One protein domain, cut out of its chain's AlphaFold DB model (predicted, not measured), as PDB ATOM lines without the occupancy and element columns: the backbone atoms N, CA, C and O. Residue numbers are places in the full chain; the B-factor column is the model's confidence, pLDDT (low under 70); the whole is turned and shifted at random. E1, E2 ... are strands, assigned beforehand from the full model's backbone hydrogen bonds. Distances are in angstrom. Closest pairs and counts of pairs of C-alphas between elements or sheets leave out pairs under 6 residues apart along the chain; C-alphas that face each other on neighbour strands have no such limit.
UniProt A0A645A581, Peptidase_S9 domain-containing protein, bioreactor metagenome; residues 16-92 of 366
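This is residues 16 to 92 of the 366 residues of the protein "Peptidase_S9 domain-containing protein" of bioreactor metagenome (UniProt A0A645A581). With little regular structure, this is a loose rod of two separate strand hairpins, E1-E2 then E3-E4, and a long unnamed stretch, residues 61 to 92, that runs out and folds back. E3-E4 makes one end, the turn at Asp 78 the other. The 77 printed residues have no named helix and four strands holding 20 residues, class all strand, in two antiparallel sheets; the radius of gyration of the C-alphas is 16.4 A, the spans 55 by 23 by 19 A.

E1, residues 16 to 21, starts at C-alpha 16 (125.367, 191.281, 135.187) and spans 14.8 A from first to last C-alpha; E2, residues 34 to 39, spans 15.9 A; E3, residues 49 to 52, spans 9.6 A; E4, residues 57 to 60, spans 10.2 A and ends at C-alpha 60 (111.413, 196.440, 153.688).

Hairpin E1-E2 is antiparallel at 162 degrees, with N 16 and O 38 2.8 A apart. E2 and E3 are apart. Hairpin E3-E4 is antiparallel at 143 degrees, with N 50 and O 59 2.9 A apart. Residues 64 to 65 pair antiparallel with 90 to 91, and 74 to 75 with 81 to 82.

The farthest C-alphas, Asn 54 and Asp 78, are 54.8 A apart. The printed part has no cut; link E1 to E2 is long. No printed residue is under pLDDT 70.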
ATOM      1  N   LEU A  16     124.499 190.421 135.996       94.94
ATOM      2  CA  LEU A  16     125.367 191.281 135.187       94.94
ATOM      3  C   LEU A  16     126.806 190.769 135.164       94.94
ATOM      4  O   LEU A  16     127.447 190.746 134.115       94.94
ATOM      5  N   ALA A  17     127.304 190.338 136.324       95.81
ATOM      6  CA  ALA A  17     128.659 189.844 136.489       95.81
ATOM      7  C   ALA A  17     128.752 188.867 137.665       95.81
ATOM      8  O   ALA A  17     127.962 188.913 138.608       95.81
ATOM      9  N   VAL A  18     129.752 187.988 137.608       93.81
ATOM     10  CA  VAL A  18     130.149 187.111 138.713       93.81
ATOM     11  C   VAL A  18     131.665 187.152 138.810       93.81
ATOM     12  O   VAL A  18     132.347 186.913 137.811       93.81
ATOM     13  N   TYR A  19     132.196 187.457 139.989       94.31
ATOM     14  CA  TYR A  19     133.633 187.629 140.181       94.31
ATOM     15  C   TYR A  19     134.081 187.252 141.595       94.31
ATOM     16  O   TYR A  19     133.295 187.238 142.541       94.31
ATOM     17  N   ALA A  20     135.371 186.929 141.734       94.50
ATOM     18  CA  ALA A  20     135.995 186.765 143.040       94.50
ATOM     19  C   ALA A  20     136.024 188.119 143.755       94.50
ATOM     20  O   ALA A  20     136.413 189.125 143.156       94.50
ATOM     21  N   SER A  21     135.645 188.146 145.029       96.44
ATOM     22  CA  SER A  21     135.563 189.388 145.801       96.44
ATOM     23  C   SER A  21     136.282 189.298 147.141       96.44
ATOM     24  O   SER A  21     136.661 188.214 147.578       96.44
ATOM     25  N   ASP A  22     136.476 190.416 147.827       94.94
ATOM     26  CA  ASP A  22     136.700 190.399 149.274       94.94
ATOM     27  C   ASP A  22     135.378 190.154 150.039       94.94
ATOM     28  O   ASP A  22     134.321 189.929 149.438       94.94
ATOM     29  N   GLU A  23     135.437 190.160 151.375       92.25
ATOM     30  CA  GLU A  23     134.258 189.991 152.245       92.25
ATOM     31  C   GLU A  23     133.254 191.152 152.155       92.25
ATOM     32  O   GLU A  23     132.103 191.004 152.551       92.25
ATOM     33  N   SER A  24     133.678 192.300 151.618       89.69
ATOM     34  CA  SER A  24     132.832 193.477 151.385       89.69
ATOM     35  C   SER A  24     132.217 193.492 149.980       89.69
ATOM     36  O   SER A  24     131.488 194.422 149.643       89.69
ATOM     37  N   GLY A  25     132.504 192.479 149.156       92.12
ATOM     38  CA  GLY A  25     131.997 192.370 147.790       92.12
ATOM     39  C   GLY A  25     132.815 193.130 146.742       92.12
ATOM     40  O   GLY A  25     132.411 193.152 145.583       92.12
ATOM     41  N   ASN A  26     133.970 193.711 147.087       93.50
ATOM     42  CA  ASN A  26     134.817 194.388 146.102       93.50
ATOM     43  C   ASN A  26     135.558 193.363 145.239       93.50
ATOM     44  O   ASN A  26     136.118 192.406 145.771       93.50
ATOM     45  N   GLU A  27     135.611 193.576 143.922       96.75
ATOM     46  CA  GLU A  27     136.308 192.678 142.995       96.75
ATOM     47  C   GLU A  27     137.806 192.552 143.325       96.75
ATOM     48  O   GLU A  27     138.517 193.545 143.510       96.75
ATOM     49  N   VAL A  28     138.314 191.317 143.338       96.56
ATOM     50  CA  VAL A  28     139.737 191.015 143.518       96.56
ATOM     51  C   VAL A  28     140.270 190.166 142.370       96.56
ATOM     52  O   VAL A  28     139.588 189.310 141.815       96.56
ATOM     53  N   ARG A  29     141.547 190.369 142.028       93.06
ATOM     54  CA  ARG A  29     142.237 189.613 140.962       93.06
ATOM     55  C   ARG A  29     142.998 188.388 141.465       93.06
ATOM     56  O   ARG A  29     143.713 187.743 140.702       93.06
ATOM     57  N   THR A  30     142.901 188.101 142.757       91.19
ATOM     58  CA  THR A  30     143.548 186.964 143.416       91.19
ATOM     59  C   THR A  30     142.520 185.910 143.792       91.19
ATOM     60  O   THR A  30     141.324 186.183 143.837       91.19
ATOM     61  N   ALA A  31     142.996 184.707 144.116       91.38
ATOM     62  CA  ALA A  31     142.157 183.672 144.705       91.38
ATOM     63  C   ALA A  31     141.407 184.217 145.929       91.38
ATOM     64  O   ALA A  31     142.023 184.839 146.799       91.38
ATOM     65  N   SER A  32     140.103 183.962 146.001       93.88
ATOM     66  CA  SER A  32     139.270 184.373 147.125       93.88
ATOM     67  C   SER A  32     138.336 183.257 147.569       93.88
ATOM     68  O   SER A  32     138.005 182.353 146.804       93.88
ATOM     69  N   LYS A  33     137.917 183.347 148.830       92.38
ATOM     70  CA  LYS A  33     136.848 182.532 149.413       92.38
ATOM     71  C   LYS A  33     135.463 183.161 149.229       92.38
ATOM     72  O   LYS A  33     134.482 182.537 149.617       92.38
ATOM     73  N   HIS A  34     135.386 184.366 148.662       93.12
ATOM     74  CA  HIS A  34     134.138 185.082 148.415       93.12
ATOM     75  C   HIS A  34     133.907 185.253 146.915       93.12
ATOM     76  O   HIS A  34     134.847 185.478 146.145       93.12
ATOM     77  N   ILE A  35     132.642 185.133 146.520       91.94
ATOM     78  CA  ILE A  35     132.158 185.367 145.163       91.94
ATOM     79  C   ILE A  35     131.059 186.416 145.273       91.94
ATOM     80  O   ILE A  35     130.102 186.223 146.024       91.94
ATOM     81  N   ALA A  36     131.181 187.494 144.508       94.56
ATOM     82  CA  ALA A  36     130.120 188.469 144.339       94.56
ATOM     83  C   ALA A  36     129.323 188.151 143.068       94.56
ATOM     84  O   ALA A  36     129.885 187.776 142.036       94.56
ATOM     85  N   ILE A  37     128.003 188.303 143.165       94.19
ATOM     86  CA  ILE A  37     127.066 188.206 142.045       94.19
ATOM     87  C   ILE A  37     126.432 189.584 141.898       94.19
ATOM     88  O   ILE A  37     125.656 190.012 142.751       94.19
ATOM     89  N   GLU A  38     126.775 190.284 140.825       95.31
ATOM     90  CA  GLU A  38     126.191 191.581 140.515       95.31
ATOM     91  C   GLU A  38     124.835 191.371 139.841       95.31
ATOM     92  O   GLU A  38     124.742 190.748 138.779       95.31
ATOM     93  N   LEU A  39     123.776 191.874 140.471       94.56
ATOM     94  CA  LEU A  39     122.405 191.718 139.999       94.56
ATOM     95  C   LEU A  39     121.895 193.028 139.407       94.56
ATOM     96  O   LEU A  39     122.057 194.096 139.997       94.56
ATOM     97  N   TYR A  40     121.214 192.935 138.272       92.19
ATOM     98  CA  TYR A  40     120.532 194.068 137.669       92.19
ATOM     99  C   TYR A  40     119.417 194.576 138.587       92.19
ATOM    100  O   TYR A  40     118.714 193.797 139.232       92.19
ATOM    101  N   ALA A  41     119.252 195.892 138.645       90.62
ATOM    102  CA  ALA A  41     118.169 196.543 139.368       90.62
ATOM    103  C   ALA A  41     117.563 197.614 138.467       90.62
ATOM    104  O   ALA A  41     118.297 198.418 137.883       90.62
ATOM    105  N   SER A  42     116.238 197.619 138.374       89.38
ATOM    106  CA  SER A  42     115.463 198.489 137.495       89.38
ATOM    107  C   SER A  42     114.186 198.950 138.204       89.38
ATOM    108  O   SER A  42     113.873 198.459 139.291       89.38
ATOM    109  N   PRO A  43     113.397 199.854 137.604       87.69
ATOM    110  CA  PRO A  43     112.097 200.238 138.156       87.69
ATOM    111  C   PRO A  43     111.112 199.070 138.351       87.69
ATOM    112  O   PRO A  43     110.123 199.226 139.060       87.69
ATOM    113  N   THR A  44     111.358 197.914 137.727       84.50
ATOM    114  CA  THR A  44     110.481 196.736 137.780       84.50
ATOM    115  C   THR A  44     111.141 195.502 138.399       84.50
ATOM    116  O   THR A  44     110.470 194.486 138.571       84.50
ATOM    117  N   GLU A  45     112.426 195.561 138.762       86.75
ATOM    118  CA  GLU A  45     113.192 194.411 139.251       86.75
ATOM    119  C   GLU A  45     114.125 194.800 140.404       86.75
ATOM    120  O   GLU A  45     114.862 195.784 140.335       86.75
ATOM    121  N   GLY A  46     114.157 193.967 141.447       88.12
ATOM    122  CA  GLY A  46     115.224 193.995 142.449       88.12
ATOM    123  C   GLY A  46     115.042 194.984 143.600       88.12
ATOM    124  O   GLY A  46     115.943 195.078 144.428       88.12
ATOM    125  N   SER A  47     113.897 195.669 143.699       90.81
ATOM    126  CA  SER A  47     113.599 196.566 144.825       90.81
ATOM    127  C   SER A  47     113.625 195.820 146.172       90.81
ATOM    128  O   SER A  47     112.940 194.801 146.303       90.81
ATOM    129  N   PRO A  48     114.357 196.319 147.188       92.00
ATOM    130  CA  PRO A  48     114.286 195.804 148.556       92.00
ATOM    131  C   PRO A  48     113.071 196.350 149.327       92.00
ATOM    132  O   PRO A  48     112.836 195.934 150.461       92.00
ATOM    133  N   PHE A  49     112.305 197.261 148.714       93.12
ATOM    134  CA  PHE A  49     111.053 197.786 149.243       93.12
ATOM    135  C   PHE A  49     109.841 197.222 148.524       93.12
ATOM    136  O   PHE A  49     109.859 196.993 147.308       93.12
ATOM    137  N   ILE A  50     108.759 197.110 149.283       90.75
ATOM    138  CA  ILE A  50     107.428 196.824 148.785       90.75
ATOM    139  C   ILE A  50     106.455 197.919 149.214       90.75
ATOM    140  O   ILE A  50     106.359 198.254 150.396       90.75
ATOM    141  N   PHE A  51     105.732 198.466 148.238       90.62
ATOM    142  CA  PHE A  51     104.680 199.450 148.467       90.62
ATOM    143  C   PHE A  51     103.362 198.737 148.786       90.62
ATOM    144  O   PHE A  51     102.847 197.970 147.966       90.62
ATOM    145  N   ASP A  52     102.805 198.974 149.972       88.94
ATOM    146  CA  ASP A  52     101.524 198.406 150.387       88.94
ATOM    147  C   ASP A  52     100.377 199.350 150.016       88.94
ATOM    148  O   ASP A  52     100.182 200.394 150.627       88.94
ATOM    149  N   LEU A  53      99.561 198.949 149.040       86.69
ATOM    150  CA  LEU A  53      98.409 199.727 148.573       86.69
ATOM    151  C   LEU A  53      97.327 199.960 149.644       86.69
ATOM    152  O   LEU A  53      96.470 200.815 149.443       86.69
ATOM    153  N   ASN A  54      97.327 199.219 150.758       84.38
ATOM    154  CA  ASN A  54      96.357 199.426 151.839       84.38
ATOM    155  C   ASN A  54      96.777 200.545 152.796       84.38
ATOM    156  O   ASN A  54      95.916 201.212 153.367       84.38
ATOM    157  N   THR A  55      98.083 200.709 153.010       85.88
ATOM    158  CA  THR A  55      98.645 201.725 153.915       85.88
ATOM    159  C   THR A  55      99.232 202.914 153.162       85.88
ATOM    160  O   THR A  55      99.397 203.975 153.749       85.88
ATOM    161  N   LEU A  56      99.497 202.741 151.863       90.31
ATOM    162  CA  LEU A  56     100.239 203.644 150.987       90.31
ATOM    163  C   LEU A  56     101.702 203.840 151.395       90.31
ATOM    164  O   LEU A  56     102.310 204.808 150.948       90.31
ATOM    165  N   PHE A  57     102.266 202.946 152.216       93.19
ATOM    166  CA  PHE A  57     103.648 203.029 152.694       93.19
ATOM    167  C   PHE A  57     104.525 201.925 152.105       93.19
ATOM    168  O   PHE A  57     104.084 200.810 151.815       93.19
ATOM    169  N   ASN A  58     105.799 202.255 151.957       95.00
ATOM    170  CA  ASN A  58     106.878 201.336 151.678       95.00
ATOM    171  C   ASN A  58     107.254 200.593 152.959       95.00
ATOM    172  O   ASN A  58     107.244 201.135 154.062       95.00
ATOM    173  N   SER A  59     107.639 199.337 152.796       94.19
ATOM    174  CA  SER A  59     108.263 198.541 153.845       94.19
ATOM    175  C   SER A  59     109.408 197.739 153.254       94.19
ATOM    176  O   SER A  59     109.392 197.412 152.065       94.19
ATOM    177  N   TRP A  60     110.405 197.418 154.073       94.25
ATOM    178  CA  TRP A  60     111.413 196.440 153.688       94.25
ATOM    179  C   TRP A  60     110.759 195.091 153.381       94.25
ATOM    180  O   TRP A  60     109.854 194.639 154.087       94.25
ATOM    181  N   CYS A  61     111.250 194.420 152.348       91.62
ATOM    182  CA  CYS A  61     110.899 193.037 152.065       91.62
ATOM    183  C   CYS A  61     111.471 192.128 153.163       91.62
ATOM    184  O   CYS A  61     112.678 191.903 153.213       91.62
ATOM    185  N   ILE A  62     110.614 191.594 154.035       89.06
ATOM    186  CA  ILE A  62     111.018 190.704 155.132       89.06
ATOM    187  C   ILE A  62     110.208 189.394 155.048       89.06
ATOM    188  O   ILE A  62     109.019 189.400 155.380       89.06
ATOM    189  N   PRO A  63     110.816 188.264 154.629       88.31
ATOM    190  CA  PRO A  63     112.191 188.132 154.133       88.31
ATOM    191  C   PRO A  63     112.347 188.621 152.680       88.31
ATOM    192  O   PRO A  63     111.420 188.510 151.875       88.31
ATOM    193  N   TYR A  64     113.548 189.076 152.316       91.56
ATOM    194  CA  TYR A  64     113.979 189.175 150.920       91.56
ATOM    195  C   TYR A  64     114.684 187.871 150.554       91.56
ATOM    196  O   TYR A  64     115.640 187.485 151.221       91.56
ATOM    197  N   GLN A  65     114.210 187.153 149.536       92.12
ATOM    198  CA  GLN A  65     114.706 185.807 149.238       92.12
ATOM    199  C   GLN A  65     115.379 185.731 147.867       92.12
ATOM    200  O   GLN A  65     114.788 186.136 146.867       92.12
ATOM    201  N   LEU A  66     116.579 185.147 147.809       91.81
ATOM    202  CA  LEU A  66     117.263 184.787 146.565       91.81
ATOM    203  C   LEU A  66     117.503 183.270 146.501       91.81
ATOM    204  O   LEU A  66     118.228 182.697 147.312       91.81
ATOM    205  N   ASP A  67     116.908 182.603 145.506       90.38
ATOM    206  CA  ASP A  67     117.238 181.215 145.150       90.38
ATOM    207  C   ASP A  67     118.349 181.239 144.096       90.38
ATOM    208  O   ASP A  67     118.107 181.495 142.918       90.38
ATOM    209  N   VAL A  68     119.585 181.024 144.540       90.44
ATOM    210  CA  VAL A  68     120.768 181.029 143.675       90.44
ATOM    211  C   VAL A  68     121.206 179.589 143.415       90.44
ATOM    212  O   VAL A  68     121.243 178.754 144.321       90.44
ATOM    213  N   ARG A  69     121.539 179.281 142.158       88.94
ATOM    214  CA  ARG A  69     121.952 177.940 141.724       88.94
ATOM    215  C   ARG A  69     123.204 178.019 140.868       88.94
ATOM    216  O   ARG A  69     123.319 178.895 140.015       88.94
ATOM    217  N   LEU A  70     124.111 177.069 141.068       90.94
ATOM    218  CA  LEU A  70     125.281 176.906 140.216       90.94
ATOM    219  C   LEU A  70     124.888 176.183 138.924       90.94
ATOM    220  O   LEU A  70     124.314 175.095 138.962       90.94
ATOM    221  N   ILE A  71     125.217 176.785 137.782       89.38
ATOM    222  CA  ILE A  71     125.095 176.148 136.471       89.38
ATOM    223  C   ILE A  71     126.490 175.638 136.091       89.38
ATOM    224  O   ILE A  71     127.336 176.410 135.649       89.38
ATOM    225  N   GLY A  72     126.739 174.342 136.293       90.19
ATOM    226  CA  GLY A  72     128.035 173.710 136.020       90.19
ATOM    227  C   GLY A  72     128.886 173.523 137.276       90.19
ATOM    228  O   GLY A  72     128.358 173.177 138.328       90.19
ATOM    229  N   THR A  73     130.201 173.716 137.155       92.62
ATOM    230  CA  THR A  73     131.158 173.547 138.259       92.62
ATOM    231  C   THR A  73     132.133 174.715 138.332       92.62
ATOM    232  O   THR A  73     132.472 175.305 137.307       92.62
ATOM    233  N   LEU A  74     132.636 175.007 139.528       90.50
ATOM    234  CA  LEU A  74     133.763 175.914 139.754       90.50
ATOM    235  C   LEU A  74     135.021 175.102 140.081       90.50
ATOM    236  O   LEU A  74     134.929 173.962 140.535       90.50
ATOM    237  N   GLU A  75     136.193 175.697 139.881       90.81
ATOM    238  CA  GLU A  75     137.481 175.105 140.243       90.81
ATOM    239  C   GLU A  75     138.220 176.039 141.205       90.81
ATOM    240  O   GLU A  75     138.294 177.252 141.004       90.81
ATOM    241  N   THR A  76     138.734 175.469 142.286       90.31
ATOM    242  CA  THR A  76     139.569 176.161 143.274       90.31
ATOM    243  C   THR A  76     141.029 176.202 142.816       90.31
ATOM    244  O   THR A  76     141.451 175.434 141.956       90.31
ATOM    245  N   VAL A  77     141.843 177.079 143.409       90.38
ATOM    246  CA  VAL A  77     143.265 177.199 143.030       90.38
ATOM    247  C   VAL A  77     144.113 175.964 143.336       90.38
ATOM    248  O   VAL A  77     145.191 175.815 142.767       90.38
ATOM    249  N   ASP A  78     143.650 175.084 144.224       92.25
ATOM    250  CA  ASP A  78     144.260 173.787 144.517       92.25
ATOM    251  C   ASP A  78     143.658 172.633 143.691       92.25
ATOM    252  O   ASP A  78     143.991 171.473 143.926       92.25
ATOM    253  N   GLY A  79     142.820 172.940 142.692       92.31
ATOM    254  CA  GLY A  79     142.292 171.978 141.721       92.31
ATOM    255  C   GLY A  79     141.088 171.169 142.212       92.31
ATOM    256  O   GLY A  79     140.748 170.151 141.610       92.31
ATOM    257  N   GLN A  80     140.440 171.577 143.308       94.12
ATOM    258  CA  GLN A  80     139.187 170.963 143.756       94.12
ATOM    259  C   GLN A  80     138.001 171.522 142.970       94.12
ATOM    260  O   GLN A  80     137.869 172.741 142.814       94.12
ATOM    261  N   THR A  81     137.110 170.632 142.538       94.88
ATOM    262  CA  THR A  81     135.839 170.981 141.897       94.88
ATOM    263  C   THR A  81     134.775 171.317 142.944       94.88
ATOM    264  O   THR A  81     134.584 170.567 143.899       94.88
ATOM    265  N   ILE A  82     134.038 172.406 142.728       91.56
ATOM    266  CA  ILE A  82     132.808 172.749 143.452       91.56
ATOM    267  C   ILE A  82     131.640 172.545 142.484       91.56
ATOM    268  O   ILE A  82     131.566 173.220 141.459       91.56
ATOM    269  N   ASP A  83     130.731 171.625 142.796       92.81
ATOM    270  CA  ASP A  83     129.577 171.260 141.958       92.81
ATOM    271  C   ASP A  83     128.216 171.611 142.592       92.81
ATOM    272  O   ASP A  83     127.173 171.473 141.954       92.81
ATOM    273  N   ALA A  84     128.220 172.122 143.827       88.75
ATOM    274  CA  ALA A  84     127.034 172.591 144.530       88.75
ATOM    275  C   ALA A  84     127.344 173.805 145.418       88.75
ATOM    276  O   ALA A  84     128.439 173.935 145.966       88.75
ATOM    277  N   LEU A  85     126.345 174.674 145.596       87.50
ATOM    278  CA  LEU A  85     126.387 175.797 146.531       87.50
ATOM    279  C   LEU A  85     125.354 175.573 147.635       87.50
ATOM    280  O   LEU A  85     124.194 175.272 147.352       87.50
ATOM    281  N   ASN A  86     125.772 175.743 148.887       88.00
ATOM    282  CA  ASN A  86     124.856 175.831 150.018       88.00
ATOM    283  C   ASN A  86     124.621 177.313 150.329       88.00
ATOM    284  O   ASN A  86     125.526 177.974 150.833       88.00
ATOM    285  N   ILE A  87     123.442 177.827 149.979       88.81
ATOM    286  CA  ILE A  87     123.133 179.261 150.022       88.81
ATOM    287  C   ILE A  87     122.033 179.514 151.043       88.81
ATOM    288  O   ILE A  87     120.960 178.907 150.985       88.81
ATOM    289  N   GLU A  88     122.302 180.437 151.960       90.94
ATOM    290  CA  GLU A  88     121.280 181.031 152.811       90.94
ATOM    291  C   GLU A  88     120.403 181.938 151.948       90.94
ATOM    292  O   GLU A  88     120.858 182.944 151.411       90.94
ATOM    293  N   LYS A  89     119.156 181.511 151.721       91.25
ATOM    294  CA  LYS A  89     118.263 182.168 150.758       91.25
ATOM    295  C   LYS A  89     117.687 183.475 151.280       91.25
ATOM    296  O   LYS A  89     117.337 184.328 150.474       91.25
ATOM    297  N   GLU A  90     117.506 183.586 152.592       93.19
ATOM    298  CA  GLU A  90     116.930 184.771 153.219       93.19
ATOM    299  C   GLU A  90     118.028 185.801 153.438       93.19
ATOM    300  O   GLU A  90     119.043 185.526 154.068       93.19
ATOM    301  N   ILE A  91     117.816 186.987 152.888       91.50
ATOM    302  CA  ILE A  91     118.708 188.126 153.010       91.50
ATOM    303  C   ILE A  91     117.992 189.145 153.879       91.50
ATOM    304  O   ILE A  91     116.890 189.599 153.553       91.50
ATOM    305  N   ASP A  92     118.627 189.508 154.986       91.88
ATOM    306  CA  ASP A  92     118.137 190.576 155.838       91.88
ATOM    307  C   ASP A  92     118.499 191.934 155.225       91.88
ATOM    308  O   ASP A  92     119.584 192.476 155.432       91.88
TER     309      ASP A  92